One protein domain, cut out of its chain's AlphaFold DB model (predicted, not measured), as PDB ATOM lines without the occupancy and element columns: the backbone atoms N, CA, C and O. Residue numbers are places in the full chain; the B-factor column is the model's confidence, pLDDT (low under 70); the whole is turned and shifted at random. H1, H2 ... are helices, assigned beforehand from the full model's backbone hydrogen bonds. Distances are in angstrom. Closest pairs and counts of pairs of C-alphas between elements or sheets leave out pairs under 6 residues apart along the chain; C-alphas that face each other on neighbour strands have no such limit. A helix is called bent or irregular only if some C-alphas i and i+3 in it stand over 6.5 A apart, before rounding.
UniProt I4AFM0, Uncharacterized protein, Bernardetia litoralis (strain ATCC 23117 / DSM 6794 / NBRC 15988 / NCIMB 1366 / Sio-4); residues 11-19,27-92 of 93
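Overview. This is residues 11 to 19 and 27 to 92 of the 93 residues of an uncharacterized protein of Bernardetia litoralis (strain ATCC 23117 / DSM 6794 / NBRC 15988 / NCIMB 1366 / Sio-4) (UniProt I4AFM0). Five short helices cross one another in a small, rounded globule: H2 and H4 lie on opposite sides, H1 and H5 are set between them, and H3 runs across one side of the group. The printed part has 75 residues with five named helices, in the order H1, H2, H3, H4, H5, and no named strand. The class is all helix. The whole is compact, with a radius of gyration of the C-alphas of 11.5 A and spans of 28 by 25 by 19 A.

Along the chain. H1 is residues 11 to 19, 12.1 A long, and its C-alpha 11 is at (33.407, 114.564, 190.477). After the cut, H2 is residues 28 to 42, 20.8 A long. H3, residues 44 to 59, is the longest helix by residues, with 16, and measures 22.8 A; C-alpha 44 is at (38.080, 106.636, 181.568). H4 is residues 63 to 72, 15.5 A long; it is neither bent nor irregular, but only just: C-alphas 65 and 68 are 6.4 A apart. H5 is residues 80 to 90, 15.4 A long, ending with C-alpha 90 at (26.955, 112.108, 180.141).

Arrangement. The packing of the helices is mostly crossed, with none of the five touching pairs that have a tilt at a shallow one. H1 and H2 only just touch, with 3 pairs of C-alphas within 8 A; the closest are those of Phe 19 and Gln 34, 6.5 A apart, at a steep tilt of 63 degrees, opposite ways. H1 touches H3, the closest C-alphas being those of Tyr 11 and Leu 50, 5.1 A, at 71 degrees, only just about perpendicular. H1 touches H4 at a steep tilt of 44 degrees, the same way, the closest C-alphas being those of Ile 16 and Gly 70, 6.0 A. H2, with residues 38 to 39 alone, and H3, with residues 46 to 47 alone, touch only at the corner by their link, and only just, with 3 pairs of C-alphas within 8 A; the closest are those of Lys 39 and Phe 47, 6.1 A. H5 touches H2 at a steep tilt of 58 degrees, the same way, the closest C-alphas being those of Ile 31 and Met 86, 6.7 A. H5 also touches H4, about perpendicular at 81 degrees, the closest C-alphas being those of Asp 64 and Thr 80, 5.4 A. H3 is close to but not clearly touching H4 and H5. H1 and H5 are apart, and so are H2 and H4. Every O i to N i+4 pair is within hydrogen-bond range in H1, H2, H3 and H5; in H4 3 of 6 are.

Size, cuts and confidence. The two C-alphas farthest apart are those of Glu 45 and Glu 77, 30.9 A. Residues 20 to 26 are not printed, and C-alphas 19 and 27 across this cut are 11.1 A apart. The links H2 to H3 and H3 to H4 are tight, and the link H4 to H5, of 7 residues, is short. The mean pLDDT of the printed part is 94.8, and no printed residue is under 70.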
ATOM      1  N   TYR A  11      33.231 114.758 191.921       97.31
ATOM      2  CA  TYR A  11      33.407 114.564 190.477       97.31
ATOM      3  C   TYR A  11      32.507 115.484 189.649       97.31
ATOM      4  O   TYR A  11      32.946 116.086 188.669       97.31
ATOM      5  N   PHE A  12      31.245 115.658 190.047       97.12
ATOM      6  CA  PHE A  12      30.327 116.523 189.319       97.12
ATOM      7  C   PHE A  12      30.623 118.014 189.526       97.12
ATOM      8  O   PHE A  12      30.431 118.807 188.603       97.12
ATOM      9  N   ASN A  13      31.150 118.415 190.689       95.56
ATOM     10  CA  ASN A  13      31.619 119.793 190.877       95.56
ATOM     11  C   ASN A  13      32.796 120.080 189.951       95.56
ATOM     12  O   ASN A  13      32.815 121.123 189.294       95.56
ATOM     13  N   HIS A  14      33.758 119.155 189.904       95.88
ATOM     14  CA  HIS A  14      34.927 119.242 189.039       95.88
ATOM     15  C   HIS A  14      34.514 119.317 187.569       95.88
ATOM     16  O   HIS A  14      34.906 120.242 186.856       95.88
ATOM     17  N   TRP A  15      33.601 118.440 187.146       96.88
ATOM     18  CA  TRP A  15      33.001 118.480 185.817       96.88
ATOM     19  C   TRP A  15      32.387 119.851 185.487       96.88
ATOM     20  O   TRP A  15      32.692 120.431 184.445       96.88
ATOM     21  N   ILE A  16      31.535 120.397 186.367       95.75
ATOM     22  CA  ILE A  16      30.894 121.705 186.156       95.75
ATOM     23  C   ILE A  16      31.947 122.812 186.055       95.75
ATOM     24  O   ILE A  16      31.836 123.684 185.189       95.75
ATOM     25  N   ALA A  17      32.968 122.780 186.913       94.12
ATOM     26  CA  ALA A  17      34.057 123.747 186.897       94.12
ATOM     27  C   ALA A  17      34.811 123.714 185.561       94.12
ATOM     28  O   ALA A  17      35.000 124.759 184.933       94.12
ATOM     29  N   MET A  18      35.178 122.520 185.089       95.25
ATOM     30  CA  MET A  18      35.830 122.342 183.792       95.25
ATOM     31  C   MET A  18      34.934 122.784 182.637       95.25
ATOM     32  O   MET A  18      35.406 123.482 181.740       95.25
ATOM     33  N   PHE A  19      33.647 122.433 182.665       95.12
ATOM     34  CA  PHE A  19      32.705 122.838 181.627       95.12
ATOM     35  C   PHE A  19      32.634 124.365 181.524       95.12
ATOM     36  O   PHE A  19      32.808 124.909 180.437       95.12
ATOM     37  N   ASN A  27      25.165 123.930 175.164       92.88
ATOM     38  CA  ASN A  27      24.454 123.159 174.152       92.88
ATOM     39  C   ASN A  27      24.968 121.707 174.141       92.88
ATOM     40  O   ASN A  27      25.950 121.381 174.807       92.88
ATOM     41  N   ASN A  28      24.286 120.822 173.410       93.88
ATOM     42  CA  ASN A  28      24.619 119.395 173.402       93.88
ATOM     43  C   ASN A  28      26.008 119.110 172.823       93.88
ATOM     44  O   ASN A  28      26.695 118.234 173.342       93.88
ATOM     45  N   ASP A  29      26.421 119.853 171.798       94.06
ATOM     46  CA  ASP A  29      27.717 119.656 171.146       94.06
ATOM     47  C   ASP A  29      28.855 119.992 172.119       94.06
ATOM     48  O   ASP A  29      29.753 119.179 172.311       94.06
ATOM     49  N   ALA A  30      28.743 121.106 172.849       94.88
ATOM     50  CA  ALA A  30      29.688 121.495 173.896       94.88
ATOM     51  C   ALA A  30      29.788 120.447 175.019       94.88
ATOM     52  O   ALA A  30      30.864 120.198 175.558       94.88
ATOM     53  N   ILE A  31      28.675 119.799 175.382       96.19
ATOM     54  CA  ILE A  31      28.680 118.736 176.399       96.19
ATOM     55  C   ILE A  31      29.421 117.504 175.875       96.19
ATOM     56  O   ILE A  31      30.239 116.946 176.599       96.19
ATOM     57  N   ILE A  32      29.172 117.096 174.629       95.94
ATOM     58  CA  ILE A  32      29.847 115.947 174.006       95.94
ATOM     59  C   ILE A  32      31.348 116.225 173.851       95.94
ATOM     60  O   ILE A  32      32.170 115.388 174.213       95.94
ATOM     61  N   GLU A  33      31.719 117.418 173.386       95.31
ATOM     62  CA  GLU A  33      33.118 117.843 173.299       95.31
ATOM     63  C   GLU A  33      33.793 117.844 174.680       95.31
ATOM     64  O   GLU A  33      34.921 117.366 174.820       95.31
ATOM     65  N   GLN A  34      33.088 118.300 175.723       96.25
ATOM     66  CA  GLN A  34      33.585 118.238 177.096       96.25
ATOM     67  C   GLN A  34      33.780 116.797 177.585       96.25
ATOM     68  O   GLN A  34      34.719 116.560 178.338       96.25
ATOM     69  N   ILE A  35      32.942 115.833 177.183       97.19
ATOM     70  CA  ILE A  35      33.102 114.419 177.576       97.19
ATOM     71  C   ILE A  35      34.441 113.887 177.077       97.19
ATOM     72  O   ILE A  35      35.218 113.336 177.857       97.19
ATOM     73  N   GLU A  36      34.740 114.110 175.803       96.50
ATOM     74  CA  GLU A  36      35.995 113.659 175.206       96.50
ATOM     75  C   GLU A  36      37.201 114.380 175.818       96.50
ATOM     76  O   GLU A  36      38.227 113.764 176.112       96.50
ATOM     77  N   MET A  37      37.058 115.676 176.103       96.44
ATOM     78  CA  MET A  37      38.074 116.457 176.802       96.44
ATOM     79  C   MET A  37      38.336 115.926 178.219       96.44
ATOM     80  O   MET A  37      39.489 115.744 178.604       96.44
ATOM     81  N   TYR A  38      37.279 115.651 178.983       97.12
ATOM     82  CA  TYR A  38      37.368 115.149 180.351       97.12
ATOM     83  C   TYR A  38      38.034 113.773 180.391       97.12
ATOM     84  O   TYR A  38      38.997 113.585 181.127       97.12
ATOM     85  N   LYS A  39      37.601 112.835 179.536       97.00
ATOM     86  CA  LYS A  39      38.244 111.518 179.396       97.00
ATOM     87  C   LYS A  39      39.716 111.640 179.006       97.00
ATOM     88  O   LYS A  39      40.538 110.863 179.478       97.00
ATOM     89  N   SER A  40      40.065 112.610 178.158       96.50
ATOM     90  CA  SER A  40      41.455 112.835 177.759       96.50
ATOM     91  C   SER A  40      42.327 113.403 178.883       96.50
ATOM     92  O   SER A  40      43.537 113.172 178.852       96.50
ATOM     93  N   PHE A  41      41.763 114.182 179.811       95.19
ATOM     94  CA  PHE A  41      42.516 114.783 180.914       95.19
ATOM     95  C   PHE A  41      42.568 113.884 182.149       95.19
ATOM     96  O   PHE A  41      43.660 113.631 182.652       95.19
ATOM     97  N   GLU A  42      41.414 113.384 182.590       96.00
ATOM     98  CA  GLU A  42      41.267 112.642 183.849       96.00
ATOM     99  C   GLU A  42      41.291 111.117 183.639       96.00
ATOM    100  O   GLU A  42      41.711 110.355 184.506       96.00
ATOM    101  N   GLY A  43      40.902 110.653 182.449       97.06
ATOM    102  CA  GLY A  43      40.855 109.232 182.102       97.06
ATOM    103  C   GLY A  43      39.463 108.600 182.203       97.06
ATOM    104  O   GLY A  43      38.519 109.143 182.776       97.06
ATOM    105  N   GLU A  44      39.339 107.402 181.626       97.00
ATOM    106  CA  GLU A  44      38.080 106.636 181.568       97.00
ATOM    107  C   GLU A  44      37.593 106.150 182.943       97.00
ATOM    108  O   GLU A  44      36.389 105.998 183.166       97.00
ATOM    109  N   GLU A  45      38.518 105.892 183.871       97.19
ATOM    110  CA  GLU A  45      38.185 105.494 185.244       97.19
ATOM    111  C   GLU A  45      37.459 106.634 185.964       97.19
ATOM    112  O   GLU A  45      36.353 106.444 186.466       97.19
ATOM    113  N   GLU A  46      38.002 107.849 185.900       97.06
ATOM    114  CA  GLU A  46      37.399 109.015 186.539       97.06
ATOM    115  C   GLU A  46      36.075 109.425 185.881       97.06
ATOM    116  O   GLU A  46      35.118 109.805 186.556       97.06
ATOM    117  N   PHE A  47      35.962 109.261 184.560       98.00
ATOM    118  CA  PHE A  47      34.685 109.434 183.869       98.00
ATOM    119  C   PHE A  47      33.626 108.406 184.316       98.00
ATOM    120  O   PHE A  47      32.434 108.717 184.401       98.00
ATOM    121  N   SER A  48      34.045 107.179 184.639       97.69
ATOM    122  CA  SER A  48      33.149 106.147 185.174       97.69
ATOM    123  C   SER A  48      32.672 106.482 186.590       97.69
ATOM    124  O   SER A  48      31.484 106.315 186.881       97.69
ATOM    125  N   GLU A  49      33.552 107.016 187.436       98.00
ATOM    126  CA  GLU A  49      33.205 107.474 188.787       98.00
ATOM    127  C   GLU A  49      32.275 108.696 188.763       98.00
ATOM    128  O   GLU A  49      31.261 108.715 189.465       98.00
ATOM    129  N   LEU A  50      32.507 109.656 187.859       98.12
ATOM    130  CA  LEU A  50      31.569 110.754 187.600       98.12
ATOM    131  C   LEU A  50      30.162 110.227 187.289       98.12
ATOM    132  O   LEU A  50      29.171 110.697 187.850       98.12
ATOM    133  N   LYS A  51      30.046 109.225 186.410       98.06
ATOM    134  CA  LYS A  51      28.751 108.610 186.077       98.06
ATOM    135  C   LYS A  51      28.094 107.950 187.291       98.06
ATOM    136  O   LYS A  51      26.870 108.035 187.433       98.06
ATOM    137  N   ALA A  52      28.870 107.301 188.157       97.19
ATOM    138  CA  ALA A  52      28.366 106.699 189.389       97.19
ATOM    139  C   ALA A  52      27.866 107.760 190.386       97.19
ATOM    140  O   ALA A  52      26.766 107.624 190.936       97.19
ATOM    141  N   GLU A  53      28.615 108.851 190.558       97.69
ATOM    142  CA  GLU A  53      28.213 109.981 191.396       97.69
ATOM    143  C   GLU A  53      26.932 110.640 190.862       97.69
ATOM    144  O   GLU A  53      25.982 110.850 191.617       97.69
ATOM    145  N   LEU A  54      26.840 110.864 189.546       97.69
ATOM    146  CA  LEU A  54      25.645 111.416 188.904       97.69
ATOM    147  C   LEU A  54      24.397 110.562 189.128       97.69
ATOM    148  O   LEU A  54      23.321 111.107 189.382       97.69
ATOM    149  N   ASN A  55      24.517 109.232 189.058       96.12
ATOM    150  CA  ASN A  55      23.401 108.342 189.383       96.12
ATOM    151  C   ASN A  55      22.927 108.572 190.826       96.12
ATOM    152  O   ASN A  55      21.730 108.735 191.053       96.12
ATOM    153  N   SER A  56      23.864 108.675 191.771       96.62
ATOM    154  CA  SER A  56      23.552 108.927 193.180       96.62
ATOM    155  C   SER A  56      22.889 110.293 193.387       96.62
ATOM    156  O   SER A  56      21.912 110.389 194.128       96.62
ATOM    157  N   ILE A  57      23.366 111.347 192.719       96.31
ATOM    158  CA  ILE A  57      22.780 112.699 192.780       96.31
ATOM    159  C   ILE A  57      21.328 112.694 192.296       96.31
ATOM    160  O   ILE A  57      20.459 113.291 192.937       96.31
ATOM    161  N   ILE A  58      21.059 111.999 191.190       94.75
ATOM    162  CA  ILE A  58      19.717 111.891 190.605       94.75
ATOM    163  C   ILE A  58      18.787 111.084 191.515       94.75
ATOM    164  O   ILE A  58      17.669 111.519 191.777       94.75
ATOM    165  N   GLU A  59      19.232 109.933 192.024       95.88
ATOM    166  CA  GLU A  59      18.442 109.093 192.940       95.88
ATOM    167  C   GLU A  59      18.062 109.827 194.231       95.88
ATOM    168  O   GLU A  59      17.020 109.555 194.828       95.88
ATOM    169  N   ASN A  60      18.899 110.774 194.646       95.75
ATOM    170  CA  ASN A  60      18.693 111.586 195.833       95.75
ATOM    171  C   ASN A  60      17.931 112.902 195.593       95.75
ATOM    172  O   ASN A  60      17.709 113.618 196.569       95.75
ATOM    173  N   ASP A  61      17.559 113.223 194.350       94.94
ATOM    174  CA  ASP A  61      16.929 114.498 193.967       94.94
ATOM    175  C   ASP A  61      17.749 115.730 194.412       94.94
ATOM    176  O   ASP A  61      17.226 116.712 194.929       94.94
ATOM    177  N   ASP A  62      19.078 115.652 194.267       95.62
ATOM    178  CA  ASP A  62      20.008 116.694 194.729       95.62
ATOM    179  C   ASP A  62      20.527 117.602 193.603       95.62
ATOM    180  O   ASP A  62      21.376 118.459 193.845       95.62
ATOM    181  N   LEU A  63      20.076 117.400 192.365       94.88
ATOM    182  CA  LEU A  63      20.685 118.016 191.186       94.88
ATOM    183  C   LEU A  63      20.597 119.552 191.196       94.88
ATOM    184  O   LEU A  63      21.538 120.237 190.803       94.88
ATOM    185  N   ASP A  64      19.491 120.104 191.691       94.56
ATOM    186  CA  ASP A  64      19.272 121.548 191.816       94.56
ATOM    187  C   ASP A  64      20.291 122.233 192.743       94.56
ATOM    188  O   ASP A  64      20.628 123.402 192.544       94.56
ATOM    189  N   LYS A  65      20.866 121.500 193.700       93.50
ATOM    190  CA  LYS A  65      21.897 122.010 194.617       93.50
ATOM    191  C   LYS A  65      23.210 122.341 193.903       93.50
ATOM    192  O   LYS A  65      23.997 123.128 194.423       93.50
ATOM    193  N   PHE A  66      23.431 121.805 192.703       95.06
ATOM    194  CA  PHE A  66      24.624 122.073 191.893       95.06
ATOM    195  C   PHE A  66      24.503 123.342 191.030       95.06
ATOM    196  O   PHE A  66      25.491 123.811 190.467       95.06
ATOM    197  N   ILE A  67      23.324 123.977 190.987       93.81
ATOM    198  CA  ILE A  67      23.118 125.279 190.323       93.81
ATOM    199  C   ILE A  67      24.041 126.348 190.912       93.81
ATOM    200  O   ILE A  67      24.605 127.158 190.176       93.81
ATOM    201  N   GLU A  68      24.194 126.373 192.240       90.88
ATOM    202  CA  GLU A  68      25.056 127.352 192.908       90.88
ATOM    203  C   GLU A  68      26.525 127.165 192.527       90.88
ATOM    204  O   GLU A  68      27.238 128.148 192.342       90.88
ATOM    205  N   ILE A  69      26.958 125.920 192.322       90.75
ATOM    206  CA  ILE A  69      28.316 125.600 191.876       90.75
ATOM    207  C   ILE A  69      28.547 126.137 190.464       90.75
ATOM    208  O   ILE A  69      29.492 126.895 190.255       90.75
ATOM    209  N   GLY A  70      27.638 125.866 189.520       90.94
ATOM    210  CA  GLY A  70      27.719 126.434 188.169       90.94
ATOM    211  C   GLY A  70      27.777 127.966 188.179       90.94
ATOM    212  O   GLY A  70      28.618 128.571 187.514       90.94
ATOM    213  N   LYS A  71      26.950 128.612 189.010       91.94
ATOM    214  CA  LYS A  71      26.973 130.076 189.179       91.94
ATOM    215  C   LYS A  71      28.298 130.585 189.742       91.94
ATOM    216  O   LYS A  71      28.791 131.605 189.261       91.94
ATOM    217  N   ASN A  72      28.889 129.883 190.711       91.56
ATOM    218  CA  ASN A  72      30.190 130.236 191.286       91.56
ATOM    219  C   ASN A  72      31.318 130.184 190.245       91.56
ATOM    220  O   ASN A  72      32.253 130.979 190.327       91.56
ATOM    221  N   PHE A  73      31.194 129.319 189.236       89.19
ATOM    222  CA  PHE A  73      32.121 129.232 188.104       89.19
ATOM    223  C   PHE A  73      31.737 130.113 186.903       89.19
ATOM    224  O   PHE A  73      32.378 130.052 185.859       89.19
ATOM    225  N   GLY A  74      30.741 130.992 187.051       85.94
ATOM    226  CA  GLY A  74      30.399 132.001 186.045       85.94
ATOM    227  C   GLY A  74      29.253 131.628 185.102       85.94
ATOM    228  O   GLY A  74      28.914 132.433 184.231       85.94
ATOM    229  N   TRP A  75      28.590 130.486 185.296       88.88
ATOM    230  CA  TRP A  75      27.403 130.109 184.527       88.88
ATOM    231  C   TRP A  75      26.160 130.852 185.040       88.88
ATOM    232  O   TRP A  75      25.429 130.403 185.923       88.88
ATOM    233  N   LYS A  76      25.932 132.050 184.491       84.38
ATOM    234  CA  LYS A  76      24.964 133.027 185.027       84.38
ATOM    235  C   LYS A  76      23.499 132.589 184.952       84.38
ATOM    236  O   LYS A  76      22.740 132.895 185.868       84.38
ATOM    237  N   GLU A  77      23.104 131.903 183.882       87.38
ATOM    238  CA  GLU A  77      21.697 131.575 183.594       87.38
ATOM    239  C   GLU A  77      21.367 130.081 183.721       87.38
ATOM    240  O   GLU A  77      20.367 129.629 183.169       87.38
ATOM    241  N   ILE A  78      22.178 129.324 184.465       91.38
ATOM    242  CA  ILE A  78      21.963 127.890 184.678       91.38
ATOM    243  C   ILE A  78      20.635 127.594 185.392       91.38
ATOM    244  O   ILE A  78      20.296 128.210 186.413       91.38
ATOM    245  N   LYS A  79      19.901 126.615 184.862       93.19
ATOM    246  CA  LYS A  79      18.651 126.069 185.400       93.19
ATOM    247  C   LYS A  79      18.792 124.573 185.671       93.19
ATOM    248  O   LYS A  79      19.656 123.903 185.115       93.19
ATOM    249  N   THR A  80      17.886 124.029 186.482       92.44
ATOM    250  CA  THR A  80      17.829 122.582 186.740       92.44
ATOM    251  C   THR A  80      17.689 121.784 185.444       92.44
ATOM    252  O   THR A  80      18.359 120.773 185.292       92.44
ATOM    253  N   ASP A  81      16.891 122.263 184.483       93.69
ATOM    254  CA  ASP A  81      16.712 121.601 183.182       93.69
ATOM    255  C   ASP A  81      18.024 121.475 182.389       93.69
ATOM    256  O   ASP A  81      18.230 120.474 181.704       93.69
ATOM    257  N   ASP A  82      18.938 122.443 182.526       93.25
ATOM    258  CA  ASP A  82      20.259 122.382 181.893       93.25
ATOM    259  C   ASP A  82      21.093 121.253 182.511       93.25
ATOM    260  O   ASP A  82      21.657 120.418 181.803       93.25
ATOM    261  N   LEU A  83      21.105 121.160 183.844       95.00
ATOM    262  CA  LEU A  83      21.772 120.069 184.560       95.00
ATOM    263  C   LEU A  83      21.137 118.707 184.232       95.00
ATOM    264  O   LEU A  83      21.847 117.717 184.058       95.00
ATOM    265  N   ILE A  84      19.810 118.638 184.088       95.25
ATOM    266  CA  ILE A  84      19.113 117.413 183.667       95.25
ATOM    267  C   ILE A  84      19.581 117.002 182.269       95.25
ATOM    268  O   ILE A  84      19.950 115.848 182.064       95.25
ATOM    269  N   ASN A  85      19.604 117.931 181.312       95.12
ATOM    270  CA  ASN A  85      20.054 117.637 179.954       95.12
ATOM    271  C   ASN A  85      21.521 117.171 179.933       95.12
ATOM    272  O   ASN A  85      21.841 116.147 179.329       95.12
ATOM    273  N   MET A  86      22.398 117.869 180.659       95.62
ATOM    274  CA  MET A  86      23.813 117.519 180.787       95.62
ATOM    275  C   MET A  86      24.007 116.105 181.340       95.62
ATOM    276  O   MET A  86      24.679 115.282 180.721       95.62
ATOM    277  N   THR A  87      23.375 115.792 182.470       96.19
ATOM    278  CA  THR A  87      23.499 114.465 183.092       96.19
ATOM    279  C   THR A  87      22.919 113.353 182.219       96.19
ATOM    280  O   THR A  87      23.452 112.245 182.204       96.19
ATOM    281  N   GLN A  88      21.869 113.627 181.439       96.31
ATOM    282  CA  GLN A  88      21.332 112.662 180.476       96.31
ATOM    283  C   GLN A  88      22.293 112.359 179.326       96.31
ATOM    284  O   GLN A  88      22.293 111.227 178.848       96.31
ATOM    285  N   ILE A  89      23.069 113.340 178.863       96.75
ATOM    286  CA  ILE A  89      24.063 113.138 177.800       96.75
ATOM    287  C   ILE A  89      25.256 112.358 178.353       96.75
ATOM    288  O   ILE A  89      25.585 111.312 177.807       96.75
ATOM    289  N   ILE A  90      25.812 112.781 179.493       96.50
ATOM    290  CA  ILE A  90      26.955 112.108 180.141       96.50
ATOM    291  C   ILE A  90      26.673 110.621 180.386       96.50
ATOM    292  O   ILE A  90      27.538 109.779 180.181       96.50
ATOM    293  N   ARG A  91      25.451 110.273 180.801       93.06
ATOM    294  CA  ARG A  91      25.068 108.882 181.096       93.06
ATOM    295  C   ARG A  91      24.848 108.006 179.860       93.06
ATOM    296  O   ARG A  91      24.716 106.794 180.023       93.06
ATOM    297  N   LYS A  92      24.714 108.593 178.666       92.69
ATOM    298  CA  LYS A  92      24.519 107.850 177.407       92.69
ATOM    299  C   LYS A  92      25.836 107.420 176.764       92.69
ATOM    300  O   LYS A  92      25.803 106.469 175.985       92.69
TER     301      LYS A  92